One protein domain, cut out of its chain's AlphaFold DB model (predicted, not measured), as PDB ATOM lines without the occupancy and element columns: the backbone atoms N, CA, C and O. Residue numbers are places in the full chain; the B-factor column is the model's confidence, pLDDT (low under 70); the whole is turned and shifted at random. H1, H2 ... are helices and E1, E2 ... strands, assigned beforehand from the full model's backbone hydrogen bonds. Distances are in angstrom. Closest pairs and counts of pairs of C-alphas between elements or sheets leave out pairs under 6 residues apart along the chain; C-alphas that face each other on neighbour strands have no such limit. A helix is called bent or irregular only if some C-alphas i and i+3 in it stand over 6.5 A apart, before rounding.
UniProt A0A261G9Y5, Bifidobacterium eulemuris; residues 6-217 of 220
ATOM      1  N   TYR A   6       0.269 -32.193 -56.798       94.12
ATOM      2  CA  TYR A   6      -0.698 -31.130 -57.047       94.12
ATOM      3  C   TYR A   6      -1.917 -31.241 -56.135       94.12
ATOM      4  O   TYR A   6      -2.301 -32.329 -55.689       94.12
ATOM      5  N   SER A   7      -2.545 -30.098 -55.863       93.88
ATOM      6  CA  SER A   7      -3.811 -30.039 -55.133       93.88
ATOM      7  C   SER A   7      -4.828 -29.190 -55.870       93.88
ATOM      8  O   SER A   7      -4.634 -27.992 -56.040       93.88
ATOM      9  N   VAL A   8      -5.918 -29.809 -56.305       95.62
ATOM     10  CA  VAL A   8      -7.056 -29.118 -56.903       95.62
ATOM     11  C   VAL A   8      -7.816 -28.395 -55.808       95.62
ATOM     12  O   VAL A   8      -8.356 -29.039 -54.908       95.62
ATOM     13  N   ILE A   9      -7.899 -27.074 -55.931       93.56
ATOM     14  CA  ILE A   9      -8.756 -26.234 -55.106       93.56
ATOM     15  C   ILE A   9     -10.206 -26.482 -55.503       93.56
ATOM     16  O   ILE A   9     -10.615 -26.164 -56.616       93.56
ATOM     17  N   THR A  10     -10.981 -27.054 -54.585       92.56
ATOM     18  CA  THR A  10     -12.399 -27.402 -54.769       92.56
ATOM     19  C   THR A  10     -13.302 -26.367 -54.100       92.56
ATOM     20  O   THR A  10     -13.953 -26.629 -53.083       92.56
ATOM     21  N   ASN A  11     -13.337 -25.156 -54.642       92.31
ATOM     22  CA  ASN A  11     -14.120 -24.048 -54.115       92.31
ATOM     23  C   ASN A  11     -15.603 -24.117 -54.535       92.31
ATOM     24  O   ASN A  11     -16.148 -23.162 -55.072       92.31
ATOM     25  N   PHE A  12     -16.268 -25.241 -54.256       91.31
ATOM     26  CA  PHE A  12     -17.709 -25.453 -54.493       91.31
ATOM     27  C   PHE A  12     -18.581 -25.046 -53.287       91.31
ATOM     28  O   PHE A  12     -19.735 -25.458 -53.139       91.31
ATOM     29  N   GLY A  13     -18.000 -24.294 -52.352       89.56
ATOM     30  CA  GLY A  13     -18.592 -23.973 -51.059       89.56
ATOM     31  C   GLY A  13     -18.260 -24.976 -49.949       89.56
ATOM     32  O   GLY A  13     -17.550 -25.966 -50.120       89.56
ATOM     33  N   CYS A  14     -18.753 -24.684 -48.746       88.81
ATOM     34  CA  CYS A  14     -18.432 -25.448 -47.544       88.81
ATOM     35  C   CYS A  14     -19.609 -25.462 -46.566       88.81
ATOM     36  O   CYS A  14     -20.294 -24.455 -46.385       88.81
ATOM     37  N   HIS A  15     -19.789 -26.582 -45.871       85.19
ATOM     38  CA  HIS A  15     -20.813 -26.737 -44.838       85.19
ATOM     39  C   HIS A  15     -20.400 -26.170 -43.475       85.19
ATOM     40  O   HIS A  15     -21.244 -25.945 -42.607       85.19
ATOM     41  N   TRP A  16     -19.098 -25.965 -43.260       73.75
ATOM     42  CA  TRP A  16     -18.544 -25.765 -41.929       73.75
ATOM     43  C   TRP A  16     -18.051 -24.333 -41.688       73.75
ATOM     44  O   TRP A  16     -17.643 -23.600 -42.595       73.75
ATOM     45  N   LYS A  17     -18.080 -23.912 -40.422       75.75
ATOM     46  CA  LYS A  17     -17.598 -22.605 -39.948       75.75
ATOM     47  C   LYS A  17     -16.353 -22.803 -39.078       75.75
ATOM     48  O   LYS A  17     -16.390 -22.561 -37.874       75.75
ATOM     49  N   CYS A  18     -15.264 -23.309 -39.668       83.06
ATOM     50  CA  CYS A  18     -13.982 -23.383 -38.961       83.06
ATOM     51  C   CYS A  18     -13.564 -21.961 -38.547       83.06
ATOM     52  O   CYS A  18     -13.568 -21.082 -39.410       83.06
ATOM     53  N   PRO A  19     -13.168 -21.727 -37.283       81.31
ATOM     54  CA  PRO A  19     -12.675 -20.418 -36.852       81.31
ATOM     55  C   PRO A  19     -11.319 -20.071 -37.482       81.31
ATOM     56  O   PRO A  19     -10.984 -18.904 -37.582       81.31
ATOM     57  N   TYR A  20     -10.578 -21.080 -37.945       83.75
ATOM     58  CA  TYR A  20      -9.275 -20.973 -38.612       83.75
ATOM     59  C   TYR A  20      -9.372 -21.125 -40.143       83.75
ATOM     60  O   TYR A  20      -8.408 -21.498 -40.807       83.75
ATOM     61  N   CYS A  21     -10.558 -20.939 -40.733       85.94
ATOM     62  CA  CYS A  21     -10.727 -21.067 -42.181       85.94
ATOM     63  C   CYS A  21     -10.028 -19.912 -42.907       85.94
ATOM     64  O   CYS A  21     -10.596 -18.827 -42.962       85.94
ATOM     65  N   VAL A  22      -8.872 -20.176 -43.526       81.44
ATOM     66  CA  VAL A  22      -8.064 -19.166 -44.236       81.44
ATOM     67  C   VAL A  22      -8.899 -18.345 -45.222       81.44
ATOM     68  O   VAL A  22      -8.819 -17.124 -45.199       81.44
ATOM     69  N   VAL A  23      -9.771 -18.974 -46.022       81.38
ATOM     70  CA  VAL A  23     -10.649 -18.256 -46.970       81.38
ATOM     71  C   VAL A  23     -11.523 -17.215 -46.265       81.38
ATOM     72  O   VAL A  23     -11.609 -16.067 -46.689       81.38
ATOM     73  N   LYS A  24     -12.155 -17.603 -45.152       81.44
ATOM     74  CA  LYS A  24     -13.092 -16.739 -44.420       81.44
ATOM     75  C   LYS A  24     -12.380 -15.693 -43.572       81.44
ATOM     76  O   LYS A  24     -12.884 -14.583 -43.454       81.44
ATOM     77  N   THR A  25     -11.262 -16.051 -42.948       80.44
ATOM     78  CA  THR A  25     -10.560 -15.173 -42.007       80.44
ATOM     79  C   THR A  25      -9.727 -14.112 -42.711       80.44
ATOM     80  O   THR A  25      -9.630 -13.004 -42.200       80.44
ATOM     81  N   THR A  26      -9.157 -14.432 -43.875       77.44
ATOM     82  CA  THR A  26      -8.367 -13.480 -44.677       77.44
ATOM     83  C   THR A  26      -9.235 -12.665 -45.639       77.44
ATOM     84  O   THR A  26      -8.811 -11.618 -46.121       77.44
ATOM     85  N   GLY A  27     -10.451 -13.136 -45.943       78.62
ATOM     86  CA  GLY A  27     -11.311 -12.528 -46.959       78.62
ATOM     87  C   GLY A  27     -10.747 -12.649 -48.377       78.62
ATOM     88  O   GLY A  27     -11.128 -11.869 -49.250       78.62
ATOM     89  N   ILE A  28      -9.822 -13.588 -48.611       80.06
ATOM     90  CA  ILE A  28      -9.271 -13.844 -49.940       80.06
ATOM     91  C   ILE A  28     -10.389 -14.256 -50.904       80.06
ATOM     92  O   ILE A  28     -11.124 -15.216 -50.671       80.06
ATOM     93  N   ASP A  29     -10.505 -13.512 -52.003       85.38
ATOM     94  CA  ASP A  29     -11.439 -13.817 -53.079       85.38
ATOM     95  C   ASP A  29     -10.819 -14.857 -54.014       85.38
ATOM     96  O   ASP A  29     -10.060 -14.534 -54.932       85.38
ATOM     97  N   VAL A  30     -11.108 -16.121 -53.718       86.75
ATOM     98  CA  VAL A  30     -10.733 -17.274 -54.539       86.75
ATOM     99  C   VAL A  30     -11.903 -17.575 -55.479       86.75
ATOM    100  O   VAL A  30     -13.035 -17.689 -54.997       86.75
ATOM    101  N   PRO A  31     -11.679 -17.713 -56.800       90.06
ATOM    102  CA  PRO A  31     -12.751 -18.017 -57.740       90.06
ATOM    103  C   PRO A  31     -13.382 -19.386 -57.460       90.06
ATOM    104  O   PRO A  31     -12.761 -20.271 -56.866       90.06
ATOM    105  N   GLU A  32     -14.639 -19.552 -57.871       93.06
ATOM    106  CA  GLU A  32     -15.288 -20.863 -57.889       93.06
ATOM    107  C   GLU A  32     -14.563 -21.786 -58.879       93.06
ATOM    108  O   GLU A  32     -14.025 -21.339 -59.897       93.06
ATOM    109  N   THR A  33     -14.518 -23.074 -58.547       95.00
ATOM    110  CA  THR A  33     -13.860 -24.076 -59.381       95.00
ATOM    111  C   THR A  33     -14.691 -24.354 -60.630       95.00
ATOM    112  O   THR A  33     -15.797 -24.882 -60.540       95.00
ATOM    113  N   ASP A  34     -14.124 -24.083 -61.800       97.06
ATOM    114  CA  ASP A  34     -14.641 -24.524 -63.092       97.06
ATOM    115  C   ASP A  34     -14.067 -25.914 -63.412       97.06
ATOM    116  O   ASP A  34     -12.850 -26.101 -63.557       97.06
ATOM    117  N   MET A  35     -14.945 -26.918 -63.506       97.56
ATOM    118  CA  MET A  35     -14.541 -28.308 -63.745       97.56
ATOM    119  C   MET A  35     -13.873 -28.502 -65.114       97.56
ATOM    120  O   MET A  35     -12.957 -29.319 -65.233       97.56
ATOM    121  N   ASN A  36     -14.265 -27.749 -66.144       97.62
ATOM    122  CA  ASN A  36     -13.713 -27.882 -67.493       97.62
ATOM    123  C   ASN A  36     -12.316 -27.261 -67.599       97.62
ATOM    124  O   ASN A  36     -11.415 -27.866 -68.185       97.62
ATOM    125  N   GLU A  37     -12.116 -26.068 -67.040       98.00
ATOM    126  CA  GLU A  37     -10.799 -25.419 -66.954       98.00
ATOM    127  C   GLU A  37      -9.835 -26.248 -66.117       98.00
ATOM    128  O   GLU A  37      -8.735 -26.571 -66.571       98.00
ATOM    129  N   THR A  38     -10.294 -26.688 -64.946       97.88
ATOM    130  CA  THR A  38      -9.504 -27.534 -64.051       97.88
ATOM    131  C   THR A  38      -9.101 -28.839 -64.738       97.88
ATOM    132  O   THR A  38      -7.942 -29.243 -64.654       97.88
ATOM    133  N   THR A  39     -10.013 -29.478 -65.482       98.31
ATOM    134  CA  THR A  39      -9.694 -30.700 -66.239       98.31
ATOM    135  C   THR A  39      -8.608 -30.454 -67.282       98.31
ATOM    136  O   THR A  39      -7.640 -31.209 -67.332       98.31
ATOM    137  N   ARG A  40      -8.714 -29.376 -68.071       98.25
ATOM    138  CA  ARG A  40      -7.685 -29.017 -69.062       98.25
ATOM    139  C   ARG A  40      -6.316 -28.823 -68.410       98.25
ATOM    140  O   ARG A  40      -5.302 -29.266 -68.953       98.25
ATOM    141  N   THR A  41      -6.276 -28.200 -67.233       97.81
ATOM    142  CA  THR A  41      -5.032 -28.029 -66.474       97.81
ATOM    143  C   THR A  41      -4.479 -29.357 -65.972       97.81
ATOM    144  O   THR A  41      -3.290 -29.612 -66.159       97.81
ATOM    145  N   ILE A  42      -5.317 -30.225 -65.401       97.56
ATOM    146  CA  ILE A  42      -4.900 -31.559 -64.948       97.56
ATOM    147  C   ILE A  42      -4.340 -32.369 -66.118       97.56
ATOM    148  O   ILE A  42      -3.235 -32.886 -66.005       97.56
ATOM    149  N   GLU A  43      -5.033 -32.428 -67.256       97.44
ATOM    150  CA  GLU A  43      -4.596 -33.181 -68.441       97.44
ATOM    151  C   GLU A  43      -3.242 -32.687 -68.975       97.44
ATOM    152  O   GLU A  43      -2.382 -33.497 -69.330       97.44
ATOM    153  N   ARG A  44      -3.009 -31.367 -68.957       97.19
ATOM    154  CA  ARG A  44      -1.719 -30.757 -69.321       97.19
ATOM    155  C   ARG A  44      -0.590 -31.141 -68.358       97.19
ATOM    156  O   ARG A  44       0.547 -31.305 -68.794       97.19
ATOM    157  N   LEU A  45      -0.884 -31.258 -67.063       96.56
ATOM    158  CA  LEU A  45       0.105 -31.544 -66.015       96.56
ATOM    159  C   LEU A  45       0.332 -33.044 -65.786       96.56
ATOM    160  O   LEU A  45       1.395 -33.431 -65.299       96.56
ATOM    161  N   LEU A  46      -0.639 -33.882 -66.160       96.44
ATOM    162  CA  LEU A  46      -0.681 -35.318 -65.890       96.44
ATOM    163  C   LEU A  46       0.606 -36.077 -66.268       96.44
ATOM    164  O   LEU A  46       1.022 -36.919 -65.476       96.44
ATOM    165  N   PRO A  47       1.296 -35.793 -67.396       95.19
ATOM    166  CA  PRO A  47       2.538 -36.491 -67.741       95.19
ATOM    167  C   PRO A  47       3.672 -36.341 -66.717       95.19
ATOM    168  O   PRO A  47       4.547 -37.198 -66.659       95.19
ATOM    169  N   ASN A  48       3.659 -35.265 -65.922       93.62
ATOM    170  CA  ASN A  48       4.674 -34.966 -64.905       93.62
ATOM    171  C   ASN A  48       4.117 -35.081 -63.477       93.62
ATOM    172  O   ASN A  48       4.759 -34.668 -62.511       93.62
ATOM    173  N   MET A  49       2.894 -35.587 -63.341       95.50
ATOM    174  CA  MET A  49       2.211 -35.724 -62.067       95.50
ATOM    175  C   MET A  49       2.587 -37.056 -61.419       95.50
ATOM    176  O   MET A  49       2.698 -38.082 -62.081       95.50
ATOM    177  N   ARG A  50       2.783 -37.035 -60.104       94.31
ATOM    178  CA  ARG A  50       2.984 -38.212 -59.247       94.31
ATOM    179  C   ARG A  50       1.837 -38.376 -58.261       94.31
ATOM    180  O   ARG A  50       1.538 -39.491 -57.842       94.31
ATOM    181  N   PHE A  51       1.208 -37.261 -57.900       95.44
ATOM    182  CA  PHE A  51       0.176 -37.216 -56.886       95.44
ATOM    183  C   PHE A  51      -0.848 -36.111 -57.161       95.44
ATOM    184  O   PHE A  51      -0.461 -34.987 -57.500       95.44
ATOM    185  N   LEU A  52      -2.133 -36.412 -56.962       96.88
ATOM    186  CA  LEU A  52      -3.232 -35.455 -57.085       96.88
ATOM    187  C   LEU A  52      -4.154 -35.504 -55.865       96.88
ATOM    188  O   LEU A  52      -4.781 -36.518 -55.576       96.88
ATOM    189  N   SER A  53      -4.300 -34.377 -55.182       95.81
ATOM    190  CA  SER A  53      -5.273 -34.218 -54.096       95.81
ATOM    191  C   SER A  53      -6.422 -33.309 -54.511       95.81
ATOM    192  O   SER A  53      -6.222 -32.364 -55.270       95.81
ATOM    193  N   PHE A  54      -7.614 -33.551 -53.975       95.94
ATOM    194  CA  PHE A  54      -8.750 -32.630 -54.055       95.94
ATOM    195  C   PHE A  54      -8.980 -32.022 -52.673       95.94
ATOM    196  O   PHE A  54      -9.362 -32.732 -51.737       95.94
ATOM    197  N   SER A  55      -8.676 -30.729 -52.513       90.56
ATOM    198  CA  SER A  55      -8.694 -30.061 -51.208       90.56
ATOM    199  C   SER A  55      -8.806 -28.534 -51.303       90.56
ATOM    200  O   SER A  55      -8.492 -27.943 -52.323       90.56
ATOM    201  N   GLY A  56      -9.186 -27.857 -50.215       81.81
ATOM    202  CA  GLY A  56      -9.150 -26.388 -50.149       81.81
ATOM    203  C   GLY A  56     -10.338 -25.693 -50.829       81.81
ATOM    204  O   GLY A  56     -11.199 -26.340 -51.421       81.81
ATOM    205  N   GLY A  57     -10.439 -24.365 -50.676       80.25
ATOM    206  CA  GLY A  57     -11.592 -23.551 -51.107       80.25
ATOM    207  C   GLY A  57     -12.850 -23.759 -50.252       80.25
ATOM    208  O   GLY A  57     -13.444 -22.812 -49.743       80.25
ATOM    209  N   GLY A  58     -13.198 -25.016 -50.001       87.62
ATOM    210  CA  GLY A  58     -14.320 -25.444 -49.183       87.62
ATOM    211  C   GLY A  58     -14.211 -26.920 -48.805       87.62
ATOM    212  O   GLY A  58     -13.128 -27.394 -48.467       87.62
ATOM    213  N   ASP A  59     -15.337 -27.635 -48.817       92.31
ATOM    214  CA  ASP A  59     -15.340 -29.097 -48.667       92.31
ATOM    215  C   ASP A  59     -15.694 -29.729 -50.023       92.31
ATOM    216  O   ASP A  59     -16.801 -29.479 -50.512       92.31
ATOM    217  N   PRO A  60     -14.813 -30.549 -50.631       93.50
ATOM    218  CA  PRO A  60     -15.061 -31.179 -51.930       93.50
ATOM    219  C   PRO A  60     -16.386 -31.950 -52.043       93.50
ATOM    220  O   PRO A  60     -16.893 -32.156 -53.152       93.50
ATOM    221  N   LEU A  61     -16.953 -32.402 -50.917       93.56
ATOM    222  CA  LEU A  61     -18.189 -33.194 -50.869       93.56
ATOM    223  C   LEU A  61     -19.433 -32.355 -50.557       93.56
ATOM    224  O   LEU A  61     -20.552 -32.870 -50.569       93.56
ATOM    225  N   TRP A  62     -19.275 -31.051 -50.322       93.19
ATOM    226  CA  TRP A  62     -20.400 -30.182 -50.004       93.19
ATOM    227  C   TRP A  62     -21.384 -30.076 -51.168       93.19
ATOM    228  O   TRP A  62     -21.020 -29.598 -52.240       93.19
ATOM    229  N   ARG A  63     -22.635 -30.510 -50.948       92.50
ATOM    230  CA  ARG A  63     -23.698 -30.539 -51.973       92.50
ATOM    231  C   ARG A  63     -23.253 -31.226 -53.268       92.50
ATOM    232  O   ARG A  63     -23.548 -30.747 -54.355       92.50
ATOM    233  N   ILE A  64     -22.495 -32.312 -53.138       92.31
ATOM    234  CA  ILE A  64     -22.036 -33.077 -54.294       92.31
ATOM    235  C   ILE A  64     -23.222 -33.637 -55.084       92.31
ATOM    236  O   ILE A  64     -24.127 -34.240 -54.506       92.31
ATOM    237  N   ASP A  65     -23.195 -33.435 -56.396       92.88
ATOM    238  CA  ASP A  65     -24.177 -33.935 -57.349       92.88
ATOM    239  C   ASP A  65     -23.566 -35.004 -58.268       92.88
ATOM    240  O   ASP A  65     -22.394 -35.381 -58.157       92.88
ATOM    241  N   ASP A  66     -24.394 -35.544 -59.156       92.31
ATOM    242  CA  ASP A  66     -24.016 -36.635 -60.050       92.31
ATOM    243  C   ASP A  66     -22.943 -36.207 -61.061       92.31
ATOM    244  O   ASP A  66     -22.050 -37.002 -61.366       92.31
ATOM    245  N   GLU A  67     -22.988 -34.954 -61.523       95.12
ATOM    246  CA  GLU A  67     -22.010 -34.385 -62.452       95.12
ATOM    247  C   GLU A  67     -20.629 -34.303 -61.799       95.12
ATOM    248  O   GLU A  67     -19.653 -34.833 -62.337       95.12
ATOM    249  N   ARG A  68     -20.544 -33.748 -60.585       94.38
ATOM    250  CA  ARG A  68     -19.275 -33.631 -59.861       94.38
ATOM    251  C   ARG A  68     -18.724 -34.987 -59.426       94.38
ATOM    252  O   ARG A  68     -17.512 -35.195 -59.470       94.38
ATOM    253  N   ARG A  69     -19.586 -35.948 -59.063       93.88
ATOM    254  CA  ARG A  69     -19.146 -37.340 -58.832       93.88
ATOM    255  C   ARG A  69     -18.569 -37.968 -60.099       93.88
ATOM    256  O   ARG A  69     -17.543 -38.641 -60.024       93.88
ATOM    257  N   ALA A  70     -19.216 -37.773 -61.248       94.06
ATOM    258  CA  ALA A  70     -18.720 -38.281 -62.525       94.06
ATOM    259  C   ALA A  70     -17.394 -37.619 -62.927       94.06
ATOM    260  O   ALA A  70     -16.500 -38.300 -63.430       94.06
ATOM    261  N   TRP A  71     -17.244 -36.325 -62.643       96.62
ATOM    262  CA  TRP A  71     -16.010 -35.580 -62.856       96.62
ATOM    263  C   TRP A  71     -14.842 -36.127 -62.027       96.62
ATOM    264  O   TRP A  71     -13.801 -36.461 -62.599       96.62
ATOM    265  N   TYR A  72     -15.030 -36.311 -60.713       96.44
ATOM    266  CA  TYR A  72     -14.017 -36.935 -59.856       96.44
ATOM    267  C   TYR A  72     -13.622 -38.319 -60.372       96.44
ATOM    268  O   TYR A  72     -12.434 -38.570 -60.573       96.44
ATOM    269  N   ARG A  73     -14.606 -39.173 -60.684       95.00
ATOM    270  CA  ARG A  73     -14.363 -40.517 -61.225       95.00
ATOM    271  C   ARG A  73     -13.474 -40.465 -62.466       95.00
ATOM    272  O   ARG A  73     -12.421 -41.098 -62.482       95.00
ATOM    273  N   ARG A  74     -13.848 -39.658 -63.465       95.88
ATOM    274  CA  ARG A  74     -13.104 -39.543 -64.726       95.88
ATOM    275  C   ARG A  74     -11.645 -39.147 -64.500       95.88
ATOM    276  O   ARG A  74     -10.753 -39.751 -65.089       95.88
ATOM    277  N   ILE A  75     -11.397 -38.150 -63.646       97.50
ATOM    278  CA  ILE A  75     -10.029 -37.704 -63.351       97.50
ATOM    279  C   ILE A  75      -9.243 -38.803 -62.631       97.50
ATOM    280  O   ILE A  75      -8.101 -39.079 -62.997       97.50
ATOM    281  N   THR A  76      -9.838 -39.444 -61.623       96.50
ATOM    282  CA  THR A  76      -9.159 -40.506 -60.867       96.50
ATOM    283  C   THR A  76      -8.831 -41.719 -61.739       96.50
ATOM    284  O   THR A  76      -7.736 -42.266 -61.632       96.50
ATOM    285  N   GLU A  77      -9.700 -42.084 -62.687       95.19
ATOM    286  CA  GLU A  77      -9.431 -43.135 -63.676       95.19
ATOM    287  C   GLU A  77      -8.252 -42.773 -64.591       95.19
ATOM    288  O   GLU A  77      -7.365 -43.604 -64.809       95.19
ATOM    289  N   GLN A  78      -8.190 -41.529 -65.083       96.44
ATOM    290  CA  GLN A  78      -7.050 -41.036 -65.870       96.44
ATOM    291  C   GLN A  78      -5.744 -41.067 -65.056       96.44
ATOM    292  O   GLN A  78      -4.707 -41.493 -65.571       96.44
ATOM    293  N   CYS A  79      -5.792 -40.666 -63.783       97.38
ATOM    294  CA  CYS A  79      -4.649 -40.719 -62.868       97.38
ATOM    295  C   CYS A  79      -4.167 -42.160 -62.657       97.38
ATOM    296  O   CYS A  79      -2.985 -42.453 -62.857       97.38
ATOM    297  N   LYS A  80      -5.089 -43.085 -62.369       94.81
ATOM    298  CA  LYS A  80      -4.808 -44.516 -62.184       94.81
ATOM    299  C   LYS A  80      -4.130 -45.131 -63.409       94.81
ATOM    300  O   LYS A  80      -3.132 -45.833 -63.264       94.81
ATOM    301  N   GLN A  81      -4.597 -44.814 -64.620       95.62
ATOM    302  CA  GLN A  81      -3.975 -45.273 -65.876       95.62
ATOM    303  C   GLN A  81      -2.531 -44.779 -66.066       95.62
ATOM    304  O   GLN A  81      -1.771 -45.375 -66.831       95.62
ATOM    305  N   LYS A  82      -2.149 -43.691 -65.392       96.31
ATOM    306  CA  LYS A  82      -0.799 -43.112 -65.418       96.31
ATOM    307  C   LYS A  82       0.027 -43.437 -64.172       96.31
ATOM    308  O   LYS A  82       1.160 -42.980 -64.080       96.31
ATOM    309  N   GLY A  83      -0.507 -44.229 -63.239       96.25
ATOM    310  CA  GLY A  83       0.163 -44.541 -61.975       96.25
ATOM    311  C   GLY A  83       0.257 -43.348 -61.017       96.25
ATOM    312  O   GLY A  83       1.156 -43.310 -60.181       96.25
ATOM    313  N   VAL A  84      -0.642 -42.370 -61.148       97.38
ATOM    314  CA  VAL A  84      -0.741 -41.203 -60.263       97.38
ATOM    315  C   VAL A  84      -1.673 -41.536 -59.105       97.38
ATOM    316  O   VAL A  84      -2.840 -41.852 -59.330       97.38
ATOM    317  N   ALA A  85      -1.163 -41.433 -57.877       96.31
ATOM    318  CA  ALA A  85      -1.963 -41.649 -56.675       96.31
ATOM    319  C   ALA A  85      -2.853 -40.435 -56.372       96.31
ATOM    320  O   ALA A  85      -2.481 -39.286 -56.633       96.31
ATOM    321  N   THR A  86      -4.023 -40.695 -55.800       97.06
ATOM    322  CA  THR A  86      -5.085 -39.711 -55.607       97.06
ATOM    323  C   THR A  86      -5.606 -39.681 -54.174       97.06
ATOM    324  O   THR A  86      -5.738 -40.716 -53.516       97.06
ATOM    325  N   GLU A  87      -5.949 -38.491 -53.677       96.31
ATOM    326  CA  GLU A  87      -6.635 -38.358 -52.389       96.31
ATOM    327  C   GLU A  87      -7.787 -37.352 -52.396       96.31
ATOM    328  O   GLU A  87      -7.768 -36.340 -53.100       96.31
ATOM    329  N   MET A  88      -8.769 -37.617 -51.535       96.19
ATOM    330  CA  MET A  88      -9.937 -36.768 -51.312       96.19
ATOM    331  C   MET A  88      -9.932 -36.219 -49.887       96.19
ATOM    332  O   MET A  88      -9.958 -36.986 -48.925       96.19
ATOM    333  N   HIS A  89      -9.936 -34.894 -49.733       94.69
ATOM    334  CA  HIS A  89     -10.057 -34.254 -48.424       94.69
ATOM    335  C   HIS A  89     -11.524 -34.005 -48.089       94.69
ATOM    336  O   HIS A  89     -12.292 -33.553 -48.924       94.69
ATOM    337  N   THR A  90     -11.941 -34.229 -46.849       93.69
ATOM    338  CA  THR A  90     -13.284 -33.832 -46.419       93.69
ATOM    339  C   THR A  90     -13.363 -33.683 -44.909       93.69
ATOM    340  O   THR A  90     -12.622 -34.311 -44.162       93.69
ATOM    341  N   SER A  91     -14.290 -32.862 -44.440       91.69
ATOM    342  CA  SER A  91     -14.734 -32.828 -43.044       91.69
ATOM    343  C   SER A  91     -16.072 -33.557 -42.837       91.69
ATOM    344  O   SER A  91     -16.543 -33.708 -41.706       91.69
ATOM    345  N   MET A  92     -16.681 -34.077 -43.911       90.44
ATOM    346  CA  MET A  92     -17.957 -34.797 -43.901       90.44
ATOM    347  C   MET A  92     -17.770 -36.295 -43.620       90.44
ATOM    348  O   MET A  92     -17.827 -37.133 -44.513       90.44
ATOM    349  N   ILE A  93     -17.623 -36.657 -42.346       87.44
ATOM    350  CA  ILE A  93     -17.310 -38.033 -41.898       87.44
ATOM    351  C   ILE A  93     -18.321 -39.099 -42.366       87.44
ATOM    352  O   ILE A  93     -17.956 -40.257 -42.532       87.44
ATOM    353  N   ALA A  94     -19.585 -38.727 -42.587       82.81
ATOM    354  CA  ALA A  94     -20.631 -39.651 -43.040       82.81
ATOM    355  C   ALA A  94     -20.781 -39.732 -44.573       82.81
ATOM    356  O   ALA A  94     -21.550 -40.552 -45.064       82.81
ATOM    357  N   ALA A  95     -20.080 -38.886 -45.331       83.44
ATOM    358  CA  ALA A  95     -20.138 -38.833 -46.791       83.44
ATOM    359  C   ALA A  95     -19.270 -39.844 -47.583       83.44
ATOM    360  O   ALA A  95     -19.453 -39.880 -48.798       83.44
ATOM    361  N   PRO A  96     -18.370 -40.676 -47.006       77.50
ATOM    362  CA  PRO A  96     -17.518 -41.570 -47.804       77.50
ATOM    363  C   PRO A  96     -18.274 -42.515 -48.742       77.50
ATOM    364  O   PRO A  96     -17.782 -42.804 -49.822       77.50
ATOM    365  N   HIS A  97     -19.503 -42.915 -48.408       80.19
ATOM    366  CA  HIS A  97     -20.369 -43.703 -49.298       80.19
ATOM    367  C   HIS A  97     -20.654 -43.036 -50.665       80.19
ATOM    368  O   HIS A  97     -21.197 -43.667 -51.564       80.19
ATOM    369  N   LEU A  98     -20.316 -41.755 -50.843       84.00
ATOM    370  CA  LEU A  98     -20.417 -41.033 -52.115       84.00
ATOM    371  C   LEU A  98     -19.167 -41.199 -53.001       84.00
ATOM    372  O   LEU A  98     -19.171 -40.728 -54.137       84.00
ATOM    373  N   LEU A  99     -18.109 -41.846 -52.498       85.00
ATOM    374  CA  LEU A  99     -16.781 -41.949 -53.120       85.00
ATOM    375  C   LEU A  99     -16.497 -43.326 -53.744       85.00
ATOM    376  O   LEU A  99     -15.344 -43.741 -53.859       85.00
ATOM    377  N   HIS A 100     -17.545 -44.027 -54.169       84.00
ATOM    378  CA  HIS A 100     -17.431 -45.280 -54.911       84.00
ATOM    379  C   HIS A 100     -17.367 -45.026 -56.427       84.00
ATOM    380  O   HIS A 100     -18.116 -44.206 -56.973       84.00
ATOM    381  N   ALA A 101     -16.490 -45.748 -57.128       74.12
ATOM    382  CA  ALA A 101     -16.275 -45.608 -58.569       74.12
ATOM    383  C   ALA A 101     -17.398 -46.234 -59.419       74.12
ATOM    384  O   ALA A 101     -17.495 -45.949 -60.606       74.12
ATOM    385  N   GLY A 102     -18.325 -46.987 -58.827       69.88
ATOM    386  CA  GLY A 102     -19.497 -47.524 -59.532       69.88
ATOM    387  C   GLY A 102     -20.132 -48.705 -58.810       69.88
ATOM    388  O   GLY A 102     -21.350 -48.865 -58.841       69.88
ATOM    389  N   THR A 103     -19.318 -49.475 -58.089       69.12
ATOM    390  CA  THR A 103     -19.754 -50.507 -57.143       69.12
ATOM    391  C   THR A 103     -19.296 -50.143 -55.727       69.12
ATOM    392  O   THR A 103     -18.303 -49.426 -55.581       69.12
ATOM    393  N   PRO A 104     -19.975 -50.623 -54.668       68.50
ATOM    394  CA  PRO A 104     -19.564 -50.369 -53.282       68.50
ATOM    395  C   PRO A 104     -18.131 -50.818 -52.947       68.50
ATOM    396  O   PRO A 104     -17.527 -50.299 -52.012       68.50
ATOM    397  N   ASP A 105     -17.570 -51.745 -53.722       70.56
ATOM    398  CA  ASP A 105     -16.258 -52.339 -53.455       70.56
ATOM    399  C   ASP A 105     -15.115 -51.675 -54.239       70.56
ATOM    400  O   ASP A 105     -13.950 -52.003 -54.017       70.56
ATOM    401  N   GLU A 106     -15.419 -50.739 -55.145       81.94
ATOM    402  CA  GLU A 106     -14.403 -50.023 -55.916       81.94
ATOM    403  C   GLU A 106     -14.251 -48.580 -55.411       81.94
ATOM    404  O   GLU A 106     -15.137 -47.744 -55.641       81.94
ATOM    405  N   PRO A 107     -13.150 -48.251 -54.716       88.75
ATOM    406  CA  PRO A 107     -12.913 -46.890 -54.271       88.75
ATOM    407  C   PRO A 107     -12.514 -45.984 -55.435       88.75
ATOM    408  O   PRO A 107     -11.754 -46.373 -56.319       88.75
ATOM    409  N   MET A 108     -12.999 -44.744 -55.404       92.12
ATOM    410  CA  MET A 108     -12.614 -43.718 -56.378       92.12
ATOM    411  C   MET A 108     -11.220 -43.134 -56.100       92.12
ATOM    412  O   MET A 108     -10.541 -42.711 -57.026       92.12
ATOM    413  N   PHE A 109     -10.788 -43.117 -54.838       95.50
ATOM    414  CA  PHE A 109      -9.527 -42.516 -54.397       95.50
ATOM    415  C   PHE A 109      -8.666 -43.532 -53.660       95.50
ATOM    416  O   PHE A 109      -9.201 -44.378 -52.946       95.50
ATOM    417  N   ASP A 110      -7.344 -43.398 -53.748       95.75
ATOM    418  CA  ASP A 110      -6.414 -44.248 -52.994       95.75
ATOM    419  C   ASP A 110      -6.446 -43.922 -51.492       95.75
ATOM    420  O   ASP A 110      -6.294 -44.804 -50.641       95.75
ATOM    421  N   ARG A 111      -6.679 -42.645 -51.152       96.31
ATOM    422  CA  ARG A 111      -6.757 -42.167 -49.767       96.31
ATOM    423  C   ARG A 111      -7.898 -41.179 -49.526       96.31
ATOM    424  O   ARG A 111      -8.146 -40.279 -50.328       96.31
ATOM    425  N   ILE A 112      -8.537 -41.289 -48.363       96.00
ATOM    426  CA  ILE A 112      -9.469 -40.284 -47.838       96.00
ATOM    427  C   ILE A 112      -8.816 -39.572 -46.652       96.00
ATOM    428  O   ILE A 112      -8.323 -40.202 -45.715       96.00
ATOM    429  N   VAL A 113      -8.821 -38.241 -46.688       95.75
ATOM    430  CA  VAL A 113      -8.234 -37.376 -45.664       95.75
ATOM    431  C   VAL A 113      -9.344 -36.658 -44.901       95.75
ATOM    432  O   VAL A 113      -9.967 -35.722 -45.404       95.75
ATOM    433  N   TYR A 114      -9.578 -37.073 -43.660       95.44
ATOM    434  CA  TYR A 114     -10.612 -36.516 -42.797       95.44
ATOM    435  C   TYR A 114     -10.085 -35.343 -41.978       95.44
ATOM    436  O   TYR A 114      -9.318 -35.523 -41.034       95.44
ATOM    437  N   HIS A 115     -10.558 -34.141 -42.290       93.75
ATOM    438  CA  HIS A 115     -10.333 -32.941 -41.488       93.75
ATOM    439  C   HIS A 115     -11.351 -32.903 -40.357       93.75
ATOM    440  O   HIS A 115     -12.528 -32.606 -40.579       93.75
ATOM    441  N   ILE A 116     -10.915 -33.197 -39.135       91.62
ATOM    442  CA  ILE A 116     -11.798 -33.208 -37.966       91.62
ATOM    443  C   ILE A 116     -11.291 -32.240 -36.900       91.62
ATOM    444  O   ILE A 116     -10.097 -32.032 -36.720       91.62
ATOM    445  N   ARG A 117     -12.228 -31.620 -36.179       85.88
ATOM    446  CA  ARG A 117     -11.905 -30.638 -35.129       85.88
ATOM    447  C   ARG A 117     -11.859 -31.241 -33.728       85.88
ATOM    448  O   ARG A 117     -11.161 -30.740 -32.851       85.88
ATOM    449  N   HIS A 118     -12.652 -32.281 -33.504       89.44
ATOM    450  CA  HIS A 118     -12.835 -32.875 -32.187       89.44
ATOM    451  C   HIS A 118     -12.525 -34.361 -32.250       89.44
ATOM    452  O   HIS A 118     -13.128 -35.093 -33.033       89.44
ATOM    453  N   GLU A 119     -11.650 -34.807 -31.361       92.56
ATOM    454  CA  GLU A 119     -11.205 -36.193 -31.221       92.56
ATOM    455  C   GLU A 119     -12.356 -37.181 -30.995       92.56
ATOM    456  O   GLU A 119     -12.287 -38.329 -31.422       92.56
ATOM    457  N   ARG A 120     -13.486 -36.718 -30.440       92.88
ATOM    458  CA  ARG A 120     -14.723 -37.511 -30.302       92.88
ATOM    459  C   ARG A 120     -15.276 -38.036 -31.631       92.88
ATOM    460  O   ARG A 120     -16.175 -38.871 -31.634       92.88
ATOM    461  N   LEU A 121     -14.818 -37.484 -32.752       93.06
ATOM    462  CA  LEU A 121     -15.222 -37.893 -34.088       93.06
ATOM    463  C   LEU A 121     -14.349 -39.019 -34.662       93.06
ATOM    464  O   LEU A 121     -14.791 -39.667 -35.603       93.06
ATOM    465  N   ILE A 122     -13.172 -39.294 -34.085       95.31
ATOM    466  CA  ILE A 122     -12.258 -40.360 -34.536       95.31
ATOM    467  C   ILE A 122     -12.967 -41.728 -34.609       95.31
ATOM    468  O   ILE A 122     -12.870 -42.381 -35.645       95.31
ATOM    469  N   PRO A 123     -13.773 -42.156 -33.612       93.44
ATOM    470  CA  PRO A 123     -14.461 -43.451 -33.689       93.44
ATOM    471  C   PRO A 123     -15.535 -43.531 -34.784       93.44
ATOM    472  O   PRO A 123     -16.068 -44.605 -35.041       93.44
ATOM    473  N   ARG A 124     -15.901 -42.401 -35.404       92.81
ATOM    474  CA  ARG A 124     -16.921 -42.332 -36.461       92.81
ATOM    475  C   ARG A 124     -16.326 -42.437 -37.863       92.81
ATOM    476  O   ARG A 124     -17.101 -42.457 -38.814       92.81
ATOM    477  N   ILE A 125     -14.999 -42.468 -37.997       92.19
ATOM    478  CA  ILE A 125     -14.336 -42.607 -39.294       92.19
ATOM    479  C   ILE A 125     -14.726 -43.945 -39.926       92.19
ATOM    480  O   ILE A 125     -14.572 -45.016 -39.332       92.19
ATOM    481  N   GLN A 126     -15.254 -43.860 -41.143       87.56
ATOM    482  CA  GLN A 126     -15.648 -45.009 -41.946       87.56
ATOM    483  C   GLN A 126     -14.549 -45.339 -42.955       87.56
ATOM    484  O   GLN A 126     -13.832 -44.457 -43.432       87.56
ATOM    485  N   ARG A 127     -14.414 -46.624 -43.279       87.56
ATOM    486  CA  ARG A 127     -13.483 -47.107 -44.297       87.56
ATOM    487  C   ARG A 127     -14.260 -47.550 -45.529       87.56
ATOM    488  O   ARG A 127     -15.248 -48.269 -45.403       87.56
ATOM    489  N   ILE A 128     -13.765 -47.158 -46.698       88.50
ATOM    490  CA  ILE A 128     -14.084 -47.821 -47.963       88.50
ATOM    491  C   ILE A 128     -12.997 -48.869 -48.195       88.50
ATOM    492  O   ILE A 128     -11.806 -48.573 -48.050       88.50
ATOM    493  N   GLN A 129     -13.380 -50.106 -48.505       86.44
ATOM    494  CA  GLN A 129     -12.403 -51.162 -48.757       86.44
ATOM    495  C   GLN A 129     -11.452 -50.751 -49.894       86.44
ATOM    496  O   GLN A 129     -11.879 -50.197 -50.901       86.44
ATOM    497  N   GLY A 130     -10.150 -50.977 -49.704       87.94
ATOM    498  CA  GLY A 130      -9.120 -50.562 -50.662       87.94
ATOM    499  C   GLY A 130      -8.645 -49.110 -50.529       87.94
ATOM    500  O   GLY A 130      -7.750 -48.724 -51.270       87.94
ATOM    501  N   THR A 131      -9.180 -48.330 -49.580       92.00
ATOM    502  CA  THR A 131      -8.690 -46.969 -49.278       92.00
ATOM    503  C   THR A 131      -7.841 -46.927 -48.018       92.00
ATOM    504  O   THR A 131      -8.150 -47.608 -47.031       92.00
ATOM    505  N   ALA A 132      -6.810 -46.083 -48.039       95.38
ATOM    506  CA  ALA A 132      -6.168 -45.595 -46.828       95.38
ATOM    507  C   ALA A 132      -6.969 -44.422 -46.239       95.38
ATOM    508  O   ALA A 132      -7.535 -43.603 -46.965       95.38
ATOM    509  N   ASN A 133      -6.976 -44.298 -44.918       96.00
ATOM    510  CA  ASN A 133      -7.644 -43.227 -44.195       96.00
ATOM    511  C   ASN A 133      -6.630 -42.436 -43.368       96.00
ATOM    512  O   ASN A 133      -6.030 -42.963 -42.428       96.00
ATOM    513  N   ARG A 134      -6.505 -41.142 -43.664       97.25
ATOM    514  CA  ARG A 134      -5.718 -40.198 -42.866       97.25
ATOM    515  C   ARG A 134      -6.644 -39.281 -42.084       97.25
ATOM    516  O   ARG A 134      -7.571 -38.705 -42.645       97.25
ATOM    517  N   VAL A 135      -6.369 -39.092 -40.801       97.50
ATOM    518  CA  VAL A 135      -7.043 -38.090 -39.971       97.50
ATOM    519  C   VAL A 135      -6.142 -36.871 -39.829       97.50
ATOM    520  O   VAL A 135      -4.957 -37.003 -39.534       97.50
ATOM    521  N   VAL A 136      -6.706 -35.682 -40.030       96.38
ATOM    522  CA  VAL A 136      -5.995 -34.406 -39.944       96.38
ATOM    523  C   VAL A 136      -6.672 -33.484 -38.939       96.38
ATOM    524  O   VAL A 136      -7.877 -33.235 -39.017       96.38
ATOM    525  N   PHE A 137      -5.866 -32.929 -38.037       96.06
ATOM    526  CA  PHE A 137      -6.258 -31.843 -37.140       96.06
ATOM    527  C   PHE A 137      -5.476 -30.579 -37.481       96.06
ATOM    528  O   PHE A 137      -4.257 -30.628 -37.618       96.06
ATOM    529  N   VAL A 138      -6.157 -29.436 -37.568       94.19
ATOM    530  CA  VAL A 138      -5.478 -28.132 -37.542       94.19
ATOM    531  C   VAL A 138      -5.166 -27.794 -36.088       94.19
ATOM    532  O   VAL A 138      -6.072 -27.808 -35.251       94.19
ATOM    533  N   VAL A 139      -3.899 -27.517 -35.795       95.12
ATOM    534  CA  VAL A 139      -3.432 -27.195 -34.444       95.12
ATOM    535  C   VAL A 139      -3.709 -25.724 -34.177       95.12
ATOM    536  O   VAL A 139      -3.002 -24.852 -34.668       95.12
ATOM    537  N   ALA A 140      -4.784 -25.464 -33.442       92.62
ATOM    538  CA  ALA A 140      -5.185 -24.129 -33.017       92.62
ATOM    539  C   ALA A 140      -4.661 -23.822 -31.596       92.62
ATOM    540  O   ALA A 140      -4.277 -24.757 -30.889       92.62
ATOM    541  N   PRO A 141      -4.699 -22.554 -31.135       93.62
ATOM    542  CA  PRO A 141      -4.162 -22.141 -29.828       93.62
ATOM    543  C   PRO A 141      -4.697 -22.887 -28.597       93.62
ATOM    544  O   PRO A 141      -4.110 -22.817 -27.522       93.62
ATOM    545  N   ASP A 142      -5.823 -23.593 -28.719       92.50
ATOM    546  CA  ASP A 142      -6.415 -24.419 -27.661       92.50
ATOM    547  C   ASP A 142      -5.827 -25.846 -27.585       92.50
ATOM    548  O   ASP A 142      -6.353 -26.708 -26.870       92.50
ATOM    549  N   PHE A 143      -4.778 -26.147 -28.352       96.12
ATOM    550  CA  PHE A 143      -4.061 -27.417 -28.279       96.12
ATOM    551  C   PHE A 143      -3.004 -27.411 -27.172       96.12
ATOM    552  O   PHE A 143      -2.367 -26.407 -26.879       96.12
ATOM    553  N   THR A 144      -2.803 -28.586 -26.580       97.81
ATOM    554  CA  THR A 144      -1.726 -28.871 -25.626       97.81
ATOM    555  C   THR A 144      -1.019 -30.166 -26.039       97.81
ATOM    556  O   THR A 144      -1.649 -30.995 -26.711       97.81
ATOM    557  N   PRO A 145       0.235 -30.404 -25.609       98.44
ATOM    558  CA  PRO A 145       0.917 -31.680 -25.839       98.44
ATOM    559  C   PRO A 145       0.092 -32.890 -25.370       98.44
ATOM    560  O   PRO A 145      -0.111 -33.836 -26.130       98.44
ATOM    561  N   ASP A 146      -0.530 -32.805 -24.188       98.25
ATOM    562  CA  ASP A 146      -1.408 -33.862 -23.657       98.25
ATOM    563  C   ASP A 146      -2.614 -34.159 -24.560       98.25
ATOM    564  O   ASP A 146      -3.077 -35.302 -24.667       98.25
ATOM    565  N   ARG A 147      -3.169 -33.125 -25.206       97.56
ATOM    566  CA  ARG A 147      -4.257 -33.281 -26.177       97.56
ATOM    567  C   ARG A 147      -3.775 -33.946 -27.457       97.56
ATOM    568  O   ARG A 147      -4.473 -34.832 -27.946       97.56
ATOM    569  N   ILE A 148      -2.608 -33.558 -27.963       98.25
ATOM    570  CA  ILE A 148      -1.973 -34.187 -29.129       98.25
ATOM    571  C   ILE A 148      -1.729 -35.675 -28.851       98.25
ATOM    572  O   ILE A 148      -2.163 -36.528 -29.624       98.25
ATOM    573  N   ASP A 149      -1.158 -36.003 -27.693       98.25
ATOM    574  CA  ASP A 149      -0.890 -37.387 -27.297       98.25
ATOM    575  C   ASP A 149      -2.166 -38.208 -27.097       98.25
ATOM    576  O   ASP A 149      -2.205 -39.403 -27.398       98.25
ATOM    577  N   ARG A 150      -3.240 -37.587 -26.599       97.62
ATOM    578  CA  ARG A 150      -4.551 -38.241 -26.523       97.62
ATOM    579  C   ARG A 150      -5.100 -38.554 -27.914       97.62
ATOM    580  O   ARG A 150      -5.610 -39.655 -28.101       97.62
ATOM    581  N   ILE A 151      -5.011 -37.617 -28.859       98.12
ATOM    582  CA  ILE A 151      -5.452 -37.821 -30.249       98.12
ATOM    583  C   ILE A 151      -4.689 -38.986 -30.883       98.12
ATOM    584  O   ILE A 151      -5.318 -39.884 -31.434       98.12
ATOM    585  N   ASP A 152      -3.365 -39.009 -30.738       98.06
ATOM    586  CA  ASP A 152      -2.498 -40.087 -31.227       98.06
ATOM    587  C   ASP A 152      -2.916 -41.468 -30.698       98.06
ATOM    588  O   ASP A 152      -3.167 -42.396 -31.475       98.06
ATOM    589  N   ARG A 153      -3.113 -41.584 -29.377       97.56
ATOM    590  CA  ARG A 153      -3.611 -42.824 -28.756       97.56
ATOM    591  C   ARG A 153      -4.994 -43.224 -29.271       97.56
ATOM    592  O   ARG A 153      -5.249 -44.409 -29.468       97.56
ATOM    593  N   MET A 154      -5.891 -42.259 -29.480       97.31
ATOM    594  CA  MET A 154      -7.232 -42.532 -30.004       97.31
ATOM    595  C   MET A 154      -7.194 -43.023 -31.452       97.31
ATOM    596  O   MET A 154      -7.874 -43.996 -31.765       97.31
ATOM    597  N   CYS A 155      -6.405 -42.387 -32.322       97.06
ATOM    598  CA  CYS A 155      -6.236 -42.813 -33.712       97.06
ATOM    599  C   CYS A 155      -5.626 -44.217 -33.794       97.06
ATOM    600  O   CYS A 155      -6.180 -45.067 -34.483       97.06
ATOM    601  N   SER A 156      -4.579 -44.489 -33.011       94.81
ATOM    602  CA  SER A 156      -3.938 -45.812 -32.943       94.81
ATOM    603  C   SER A 156      -4.886 -46.926 -32.475       94.81
ATOM    604  O   SER A 156      -4.673 -48.098 -32.780       94.81
ATOM    605  N   GLY A 157      -5.939 -46.580 -31.729       93.38
ATOM    606  CA  GLY A 157      -6.957 -47.519 -31.255       93.38
ATOM    607  C   GLY A 157      -8.099 -47.793 -32.242       93.38
ATOM    608  O   GLY A 157      -8.955 -48.626 -31.944       93.38
ATOM    609  N   VAL A 158      -8.157 -47.108 -33.392       94.06
ATOM    610  CA  VAL A 158      -9.252 -47.234 -34.368       94.06
ATOM    611  C   VAL A 158      -8.742 -47.856 -35.662       94.06
ATOM    612  O   VAL A 158      -8.018 -47.230 -36.422       94.06
ATOM    613  N   GLN A 159      -9.215 -49.067 -35.975       92.50
ATOM    614  CA  GLN A 159      -8.802 -49.834 -37.166       92.50
ATOM    615  C   GLN A 159      -9.069 -49.129 -38.509       92.50
ATOM    616  O   GLN A 159      -8.481 -49.473 -39.534       92.50
ATOM    617  N   ASN A 160      -9.969 -48.148 -38.528       93.88
ATOM    618  CA  ASN A 160     -10.307 -47.374 -39.721       93.88
ATOM    619  C   ASN A 160      -9.409 -46.147 -39.930       93.88
ATOM    620  O   ASN A 160      -9.717 -45.344 -40.807       93.88
ATOM    621  N   VAL A 161      -8.356 -45.965 -39.133       96.25
ATOM    622  CA  VAL A 161      -7.392 -44.871 -39.278       96.25
ATOM    623  C   VAL A 161      -6.018 -45.476 -39.534       96.25
ATOM    624  O   VAL A 161      -5.498 -46.198 -38.693       96.25
ATOM    625  N   ASP A 162      -5.445 -45.177 -40.698       97.19
ATOM    626  CA  ASP A 162      -4.114 -45.653 -41.091       97.19
ATOM    627  C   ASP A 162      -3.031 -44.626 -40.761       97.19
ATOM    628  O   ASP A 162      -1.902 -44.979 -40.434       97.19
ATOM    629  N   GLU A 163      -3.376 -43.339 -40.847       97.56
ATOM    630  CA  GLU A 163      -2.421 -42.246 -40.702       97.56
ATOM    631  C   GLU A 163      -3.006 -41.091 -39.879       97.56
ATOM    632  O   GLU A 163      -4.185 -40.742 -39.989       97.56
ATOM    633  N   LEU A 164      -2.150 -40.438 -39.094       98.25
ATOM    634  CA  LEU A 164      -2.466 -39.213 -38.365       98.25
ATOM    635  C   LEU A 164      -1.578 -38.076 -38.863       98.25
ATOM    636  O   LEU A 164      -0.367 -38.232 -39.047       98.25
ATOM    637  N   SER A 165      -2.170 -36.904 -39.061       97.62
ATOM    638  CA  SER A 165      -1.414 -35.683 -39.292       97.62
ATOM    639  C   SER A 165      -1.945 -34.502 -38.494       97.62
ATOM    640  O   SER A 165      -3.145 -34.347 -38.262       97.62
ATOM    641  N   PHE A 166      -1.027 -33.623 -38.129       97.25
ATOM    642  CA  PHE A 166      -1.314 -32.320 -37.555       97.25
ATOM    643  C   PHE A 166      -0.892 -31.258 -38.558       97.25
ATOM    644  O   PHE A 166       0.215 -31.301 -39.084       97.25
ATOM    645  N   ARG A 167      -1.783 -30.315 -38.846       93.81
ATOM    646  CA  ARG A 167      -1.524 -29.206 -39.759       93.81
ATOM    647  C   ARG A 167      -1.333 -27.927 -38.963       93.81
ATOM    648  O   ARG A 167      -2.173 -27.582 -38.130       93.81
ATOM    649  N   GLN A 168      -0.248 -27.228 -39.257       92.38
ATOM    650  CA  GLN A 168       0.042 -25.905 -38.731       92.38
ATOM    651  C   GLN A 168      -1.074 -24.919 -39.112       92.38
ATOM    652  O   GLN A 168      -1.565 -24.921 -40.247       92.38
ATOM    653  N   MET A 169      -1.513 -24.112 -38.148       91.75
ATOM    654  CA  MET A 169      -2.518 -23.082 -38.384       91.75
ATOM    655  C   MET A 169      -1.868 -21.831 -38.985       91.75
ATOM    656  O   MET A 169      -0.755 -21.453 -38.630       91.75
ATOM    657  N   ILE A 170      -2.598 -21.191 -39.900       87.25
ATOM    658  CA  ILE A 170      -2.236 -19.902 -40.491       87.25
ATOM    659  C   ILE A 170      -3.211 -18.859 -39.944       87.25
ATOM    660  O   ILE A 170      -4.433 -19.056 -39.991       87.25
ATOM    661  N   ASN A 171      -2.670 -17.771 -39.413       87.06
ATOM    662  CA  ASN A 171      -3.430 -16.650 -38.878       87.06
ATOM    663  C   ASN A 171      -4.028 -15.782 -40.000       87.06
ATOM    664  O   ASN A 171      -3.624 -15.886 -41.159       87.06
ATOM    665  N   PRO A 172      -5.000 -14.903 -39.689       84.56
ATOM    666  CA  PRO A 172      -5.605 -14.018 -40.687       84.56
ATOM    667  C   PRO A 172      -4.614 -13.070 -41.384       84.56
ATOM    668  O   PRO A 172      -4.872 -12.640 -42.501       84.56
ATOM    669  N   ASP A 173      -3.495 -12.749 -40.737       84.94
ATOM    670  CA  ASP A 173      -2.400 -11.937 -41.283       84.94
ATOM    671  C   ASP A 173      -1.341 -12.775 -42.026       84.94
ATOM    672  O   ASP A 173      -0.250 -12.285 -42.306       84.94
ATOM    673  N   TYR A 174      -1.656 -14.040 -42.326       80.62
ATOM    674  CA  TYR A 174      -0.766 -15.039 -42.922       80.62
ATOM    675  C   TYR A 174       0.458 -15.411 -42.076       80.62
ATOM    676  O   TYR A 174       1.307 -16.176 -42.537       80.62
ATOM    677  N   SER A 175       0.541 -14.942 -40.826       87.75
ATOM    678  CA  SER A 175       1.557 -15.428 -39.898       87.75
ATOM    679  C   SER A 175       1.279 -16.877 -39.492       87.75
ATOM    680  O   SER A 175       0.141 -17.353 -39.468       87.75
ATOM    681  N   ILE A 176       2.350 -17.590 -39.176       89.12
ATOM    682  CA  ILE A 176       2.298 -18.987 -38.765       89.12
ATOM    683  C   ILE A 176       2.030 -19.071 -37.260       89.12
ATOM    684  O   ILE A 176       2.754 -18.472 -36.463       89.12
ATOM    685  N   ASP A 177       1.035 -19.866 -36.867       92.44
ATOM    686  CA  ASP A 177       0.830 -20.247 -35.472       92.44
ATOM    687  C   ASP A 177       1.756 -21.417 -35.101       92.44
ATOM    688  O   ASP A 177       1.778 -22.457 -35.766       92.44
ATOM    689  N   ARG A 178       2.531 -21.239 -34.027       95.38
ATOM    690  CA  ARG A 178       3.543 -22.198 -33.548       95.38
ATOM    691  C   ARG A 178       3.102 -22.970 -32.303       95.38
ATOM    692  O   ARG A 178       3.935 -23.498 -31.564       95.38
ATOM    693  N   THR A 179       1.800 -23.035 -32.036       97.19
ATOM    694  CA  THR A 179       1.249 -23.790 -30.908       97.19
ATOM    695  C   THR A 179       1.738 -25.237 -30.951       97.19
ATOM    696  O   THR A 179       1.506 -25.957 -31.919       97.19
ATOM    697  N   CYS A 180       2.400 -25.668 -29.874       97.88
ATOM    698  CA  CYS A 180       2.973 -27.010 -29.721       97.88
ATOM    699  C   CYS A 180       3.999 -27.423 -30.803       97.88
ATOM    700  O   CYS A 180       4.217 -28.621 -30.970       97.88
ATOM    701  N   GLU A 181       4.627 -26.480 -31.520       97.00
ATOM    702  CA  GLU A 181       5.540 -26.763 -32.646       97.00
ATOM    703  C   GLU A 181       6.648 -27.769 -32.282       97.00
ATOM    704  O   GLU A 181       6.785 -28.787 -32.958       97.00
ATOM    705  N   ASP A 182       7.360 -27.558 -31.170       98.06
ATOM    706  CA  ASP A 182       8.447 -28.453 -30.739       98.06
ATOM    707  C   ASP A 182       7.964 -29.895 -30.497       98.06
ATOM    708  O   ASP A 182       8.573 -30.853 -30.975       98.06
ATOM    709  N   HIS A 183       6.822 -30.060 -29.816       98.50
ATOM    710  CA  HIS A 183       6.220 -31.377 -29.552       98.50
ATOM    711  C   HIS A 183       5.779 -32.064 -30.848       98.50
ATOM    712  O   HIS A 183       5.957 -33.270 -31.030       98.50
ATOM    713  N   LEU A 184       5.210 -31.295 -31.780       98.12
ATOM    714  CA  LEU A 184       4.775 -31.797 -33.080       98.12
ATOM    715  C   LEU A 184       5.957 -32.255 -33.938       98.12
ATOM    716  O   LEU A 184       5.848 -33.302 -34.583       98.12
ATOM    717  N   LEU A 185       7.071 -31.520 -33.913       97.44
ATOM    718  CA  LEU A 185       8.317 -31.890 -34.584       97.44
ATOM    719  C   LEU A 185       8.940 -33.151 -33.976       97.44
ATOM    720  O   LEU A 185       9.397 -34.020 -34.716       97.44
ATOM    721  N   GLU A 186       8.913 -33.305 -32.650       98.06
ATOM    722  CA  GLU A 186       9.462 -34.489 -31.981       98.06
ATOM    723  C   GLU A 186       8.775 -35.792 -32.432       98.06
ATOM    724  O   GLU A 186       9.448 -36.810 -32.665       98.06
ATOM    725  N   GLY A 187       7.444 -35.757 -32.572       97.75
ATOM    726  CA  GLY A 187       6.634 -36.892 -33.021       97.75
ATOM    727  C   GLY A 187       6.530 -37.056 -34.542       97.75
ATOM    728  O   GLY A 187       6.053 -38.101 -35.005       97.75
ATOM    729  N   HIS A 188       6.988 -36.074 -35.323       97.31
ATOM    730  CA  HIS A 188       6.933 -36.111 -36.781       97.31
ATOM    731  C   HIS A 188       7.714 -37.304 -37.356       97.31
ATOM    732  O   HIS A 188       8.848 -37.579 -36.963       97.31
ATOM    733  N   GLY A 189       7.095 -38.042 -38.282       94.75
ATOM    734  CA  GLY A 189       7.694 -39.206 -38.945       94.75
ATOM    735  C   GLY A 189       7.800 -40.451 -38.057       94.75
ATOM    736  O   GLY A 189       8.282 -41.480 -38.519       94.75
ATOM    737  N   LYS A 190       7.345 -40.369 -36.798       95.75
ATOM    738  CA  LYS A 190       7.360 -41.474 -35.825       95.75
ATOM    739  C   LYS A 190       5.952 -41.870 -35.388       95.75
ATOM    740  O   LYS A 190       5.627 -43.050 -35.372       95.75
ATOM    741  N   ARG A 191       5.144 -40.876 -35.005       96.94
ATOM    742  CA  ARG A 191       3.777 -41.039 -34.473       96.94
ATOM    743  C   ARG A 191       2.735 -40.393 -35.384       96.94
ATOM    744  O   ARG A 191       1.642 -40.910 -35.562       96.94
ATOM    745  N   TRP A 192       3.096 -39.275 -36.006       98.12
ATOM    746  CA  TRP A 192       2.240 -38.533 -36.929       98.12
ATOM    747  C   TRP A 192       3.072 -37.829 -37.998       98.12
ATOM    748  O   TRP A 192       4.296 -37.728 -37.908       98.12
ATOM    749  N   HIS A 193       2.400 -37.262 -38.994       96.81
ATOM    750  CA  HIS A 193       2.993 -36.258 -39.871       96.81
ATOM    751  C   HIS A 193       2.636 -34.853 -39.374       96.81
ATOM    752  O   HIS A 193       1.468 -34.562 -39.133       96.81
ATOM    753  N   TYR A 194       3.624 -33.979 -39.201       96.38
ATOM    754  CA  TYR A 194       3.394 -32.566 -38.948       96.38
ATOM    755  C   TYR A 194       3.549 -31.845 -40.283       96.38
ATOM    756  O   TYR A 194       4.545 -32.052 -40.965       96.38
ATOM    757  N   ILE A 195       2.518 -31.106 -40.685       91.75
ATOM    758  CA  ILE A 195       2.428 -30.432 -41.979       91.75
ATOM    759  C   ILE A 195       2.496 -28.930 -41.725       91.75
ATOM    760  O   ILE A 195       1.543 -28.344 -41.196       91.75
ATOM    761  N   THR A 196       3.603 -28.322 -42.120       88.44
ATOM    762  CA  THR A 196       3.873 -26.888 -42.039       88.44
ATOM    763  C   THR A 196       3.467 -26.164 -43.324       88.44
ATOM    764  O   THR A 196       3.110 -26.769 -44.344       88.44
ATOM    765  N   GLN A 197       3.432 -24.836 -43.269       76.88
ATOM    766  CA  GLN A 197       3.187 -24.032 -44.460       76.88
ATOM    767  C   GLN A 197       4.336 -24.193 -45.465       76.88
ATOM    768  O   GLN A 197       5.499 -24.031 -45.122       76.88
ATOM    769  N   GLY A 198       3.989 -24.473 -46.722       69.81
ATOM    770  CA  GLY A 198       4.966 -24.723 -47.784       69.81
ATOM    771  C   GLY A 198       5.366 -26.191 -47.936       69.81
ATOM    772  O   GLY A 198       5.989 -26.521 -48.939       69.81
ATOM    773  N   ASP A 199       4.948 -27.080 -47.024       62.22
ATOM    774  CA  ASP A 199       5.324 -28.495 -47.107       62.22
ATOM    775  C   ASP A 199       4.728 -29.218 -48.319       62.22
ATOM    776  O   ASP A 199       5.326 -30.191 -48.766       62.22
ATOM    777  N   TYR A 200       3.581 -28.786 -48.874       62.94
ATOM    778  CA  TYR A 200       2.958 -29.531 -49.976       62.94
ATOM    779  C   TYR A 200       2.145 -28.713 -50.987       62.94
ATOM    780  O   TYR A 200       1.323 -27.869 -50.628       62.94
ATOM    781  N   ASN A 201       2.294 -29.198 -52.225       70.56
ATOM    782  CA  ASN A 201       1.457 -29.112 -53.421       70.56
ATOM    783  C   ASN A 201       1.371 -27.757 -54.118       70.56
ATOM    784  O   ASN A 201       0.835 -26.788 -53.587       70.56
ATOM    785  N   THR A 202       1.753 -27.764 -55.394       90.25
ATOM    786  CA  THR A 202       1.320 -26.736 -56.335       90.25
ATOM    787  C   THR A 202      -0.199 -26.844 -56.479       90.25
ATOM    788  O   THR A 202      -0.748 -27.875 -56.881       90.25
ATOM    789  N   TYR A 203      -0.896 -25.783 -56.100       92.00
ATOM    790  CA  TYR A 203      -2.336 -25.664 -56.230       92.00
ATOM    791  C   TYR A 203      -2.725 -25.576 -57.699       92.00
ATOM    792  O   TYR A 203      -2.078 -24.876 -58.470       92.00
ATOM    793  N   ILE A 204      -3.798 -26.265 -58.067       94.62
ATOM    794  CA  ILE A 204      -4.505 -26.117 -59.334       94.62
ATOM    795  C   ILE A 204      -5.826 -25.431 -59.015       94.62
ATOM    796  O   ILE A 204      -6.597 -25.920 -58.185       94.62
ATOM    797  N   LEU A 205      -6.108 -24.329 -59.695       94.31
ATOM    798  CA  LEU A 205      -7.415 -23.691 -59.662       94.31
ATOM    799  C   LEU A 205      -7.741 -23.244 -61.076       94.31
ATOM    800  O   LEU A 205      -7.100 -22.333 -61.585       94.31
ATOM    801  N   ASN A 206      -8.720 -23.882 -61.708       95.25
ATOM    802  CA  ASN A 206      -9.118 -23.568 -63.075       95.25
ATOM    803  C   ASN A 206      -7.929 -23.701 -64.050       95.25
ATOM    804  O   ASN A 206      -7.322 -24.771 -64.146       95.25
ATOM    805  N   ASP A 207      -7.585 -22.648 -64.788       94.50
ATOM    806  CA  ASP A 207      -6.526 -22.632 -65.802       94.50
ATOM    807  C   ASP A 207      -5.115 -22.319 -65.255       94.50
ATOM    808  O   ASP A 207      -4.127 -22.400 -66.002       94.50
ATOM    809  N   GLN A 208      -5.005 -22.035 -63.950       92.19
ATOM    810  CA  GLN A 208      -3.779 -21.590 -63.281       92.19
ATOM    811  C   GLN A 208      -3.221 -22.593 -62.260       92.19
ATOM    812  O   GLN A 208      -3.916 -23.465 -61.727       92.19
ATOM    813  N   THR A 209      -1.929 -22.419 -61.967       93.06
ATOM    814  CA  THR A 209      -1.207 -23.118 -60.901       93.06
ATOM    815  C   THR A 209      -0.524 -22.131 -59.963       93.06
ATOM    816  O   THR A 209       0.021 -21.136 -60.438       93.06
ATOM    817  N   ALA A 210      -0.483 -22.425 -58.665       89.69
ATOM    818  CA  ALA A 210       0.135 -21.556 -57.664       89.69
ATOM    819  C   ALA A 210       0.822 -22.349 -56.549       89.69
ATOM    820  O   ALA A 210       0.303 -23.363 -56.106       89.69
ATOM    821  N   ASP A 211       1.941 -21.851 -56.028       85.31
ATOM    822  CA  ASP A 211       2.649 -22.508 -54.915       85.31
ATOM    823  C   ASP A 211       2.182 -22.012 -53.534       85.31
ATOM    824  O   ASP A 211       2.508 -22.599 -52.505       85.31
ATOM    825  N   THR A 212       1.384 -20.940 -53.492       80.19
ATOM    826  CA  THR A 212       0.782 -20.429 -52.256       80.19
ATOM    827  C   THR A 212      -0.707 -20.173 -52.432       80.19
ATOM    828  O   THR A 212      -1.183 -19.890 -53.532       80.19
ATOM    829  N   TYR A 213      -1.448 -20.243 -51.326       78.00
ATOM    830  CA  TYR A 213      -2.882 -19.972 -51.335       78.00
ATOM    831  C   TYR A 213      -3.193 -18.496 -51.618       78.00
ATOM    832  O   TYR A 213      -4.209 -18.181 -52.226       78.00
ATOM    833  N   GLU A 214      -2.310 -17.585 -51.200       79.31
ATOM    834  CA  GLU A 214      -2.441 -16.147 -51.454       79.31
ATOM    835  C   GLU A 214      -2.377 -15.827 -52.953       79.31
ATOM    836  O   GLU A 214      -3.157 -15.017 -53.454       79.31
ATOM    837  N   SER A 215      -1.514 -16.530 -53.691       84.00
ATOM    838  CA  SER A 215      -1.357 -16.364 -55.140       84.00
ATOM    839  C   SER A 215      -2.587 -16.785 -55.958       84.00
ATOM    840  O   SER A 215      -2.622 -16.519 -57.153       84.00
ATOM    841  N   LEU A 216      -3.593 -17.418 -55.344       82.31
ATOM    842  CA  LEU A 216      -4.850 -17.809 -55.998       82.31
ATOM    843  C   LEU A 216      -5.912 -16.702 -56.010       82.31
ATOM    844  O   LEU A 216      -7.006 -16.899 -56.547       82.31
ATOM    845  N   ARG A 217      -5.635 -15.563 -55.367       81.75
ATOM    846  CA  ARG A 217      -6.553 -14.426 -55.311       81.75
ATOM    847  C   ARG A 217      -6.880 -13.932 -56.722       81.75
ATOM    848  O   ARG A 217      -5.973 -13.761 -57.534       81.75
TER     849      ARG A 217
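This is residues 6 to 217 of the 220 residues of a protein of Bifidobacterium eulemuris (UniProt A0A261G9Y5). A nine-stranded sheet, curled like part of a barrel but left open between its edges, has helices over its outer face: H2 and H3 pack on its E9 to E3 part, H5 and H6 on its E5 to E7 part. H4 only grazes the sheet beside H5, and the short H1 stands off it. The printed part has 212 residues with six named helices and nine named strands, in the order E1 H1 H2 E2 H3 E3 E4 H4 E5 H5 E6 H6 E7 E8 E9; the sheet runs E7 E6 E5 E4 E3 E2 E1 E8 E9 and is mixed, with E9 antiparallel to E8. The class is mixed, helices and strands, with 104 residues, under half, in named elements. The whole is compact, with a radius of gyration of the C-alphas of 16.8 A, and rounded, spanning 45 by 40 by 31 A.

E1, residues 6 to 9, begins at C-alpha 6 (-0.698, -31.130, -57.047). H1 is residues 22 to 26, and H2 is residues 35 to 48, 20.4 A long. E2 is residues 51 to 55. H3, residues 66 to 81, is the longest helix at 22.6 A and begins at C-alpha 66 (-24.016, -36.635, -60.050). E3 is residues 85 to 90, 17.2 A, E4 residues 111 to 115, and H4 residues 119 to 124. E5, residues 132 to 139, is the longest strand by residues, 22.3 A. H5 is residues 145 to 156, 16.5 A, and E6 is residues 163 to 168, 16.6 A. H6 is residues 181 to 187, E7 residues 193 to 195, and E8 residues 202 to 205. E9, residues 208 to 210, ends at C-alpha 210 (0.135, -21.556, -57.664).

The sheet is strongly twisted, with E7 and E9 as edge strands. E1 is parallel to E2 at 20 degrees, with N 8 and O 53 at 2.8 A, and parallel to E8 at 33 degrees, with N 9 and O 204 at 2.8 A. E4 is parallel to E3 at 25 degrees, with N 113 and O 88 at 2.8 A. E5 and E6 are parallel at 27 degrees, with N 165 and O 135 at 2.8 A. E8 and E9 form a hairpin, antiparallel at 146 degrees, with N 203 and O 210 at 2.7 A. Five strand-helix-strand units, parallel neighbour strands joined through helices, have right-handed crossovers: E1, H1 H2, E2; E2, H3, E3; E4, H4, E5; E5, H5, E6; and E6, H6, E7. H2, H3, H5 and H6 on one face of the sheet make two layers, helices over strands. H2 has a height over the sheet of 8.3 A, and its closest C-alphas to E8 are Thr 38 and Leu 205, 6.2 A. H3 runs along the strands over E3 and E2. H2 and H3 only just touch, with 3 pairs of C-alphas within 8 A, the closest those of Leu 46 and Cys 79, 7.4 A. H5 touches H4 with residues 151 to 155 alone; the closest C-alphas are Glu 119 and Ile 151, 6.1 A. H1 is not on the sheet and touches no helix. In H1, H3, H5 and H6 every O i to N i+4 pair is within hydrogen-bond range; H2 has 8 of 10, and H4 has 0 of 2, with 2 of 3 O i to N i+3 pairs. H2 is irregular, C-alphas 44 and 47 being 7.3 A apart, and H4 only just, C-alphas 120 and 123 being 6.8 A apart.

The two C-alphas farthest apart, those of Arg 40 and Asp 146, are 46.1 A apart. The printed part has no cut. The long links are E1 to H1, E3 to E4 and E6 to H6. The mean pLDDT of the printed part is 91.2, with residues 102 to 104 and 198 to 200 under 70.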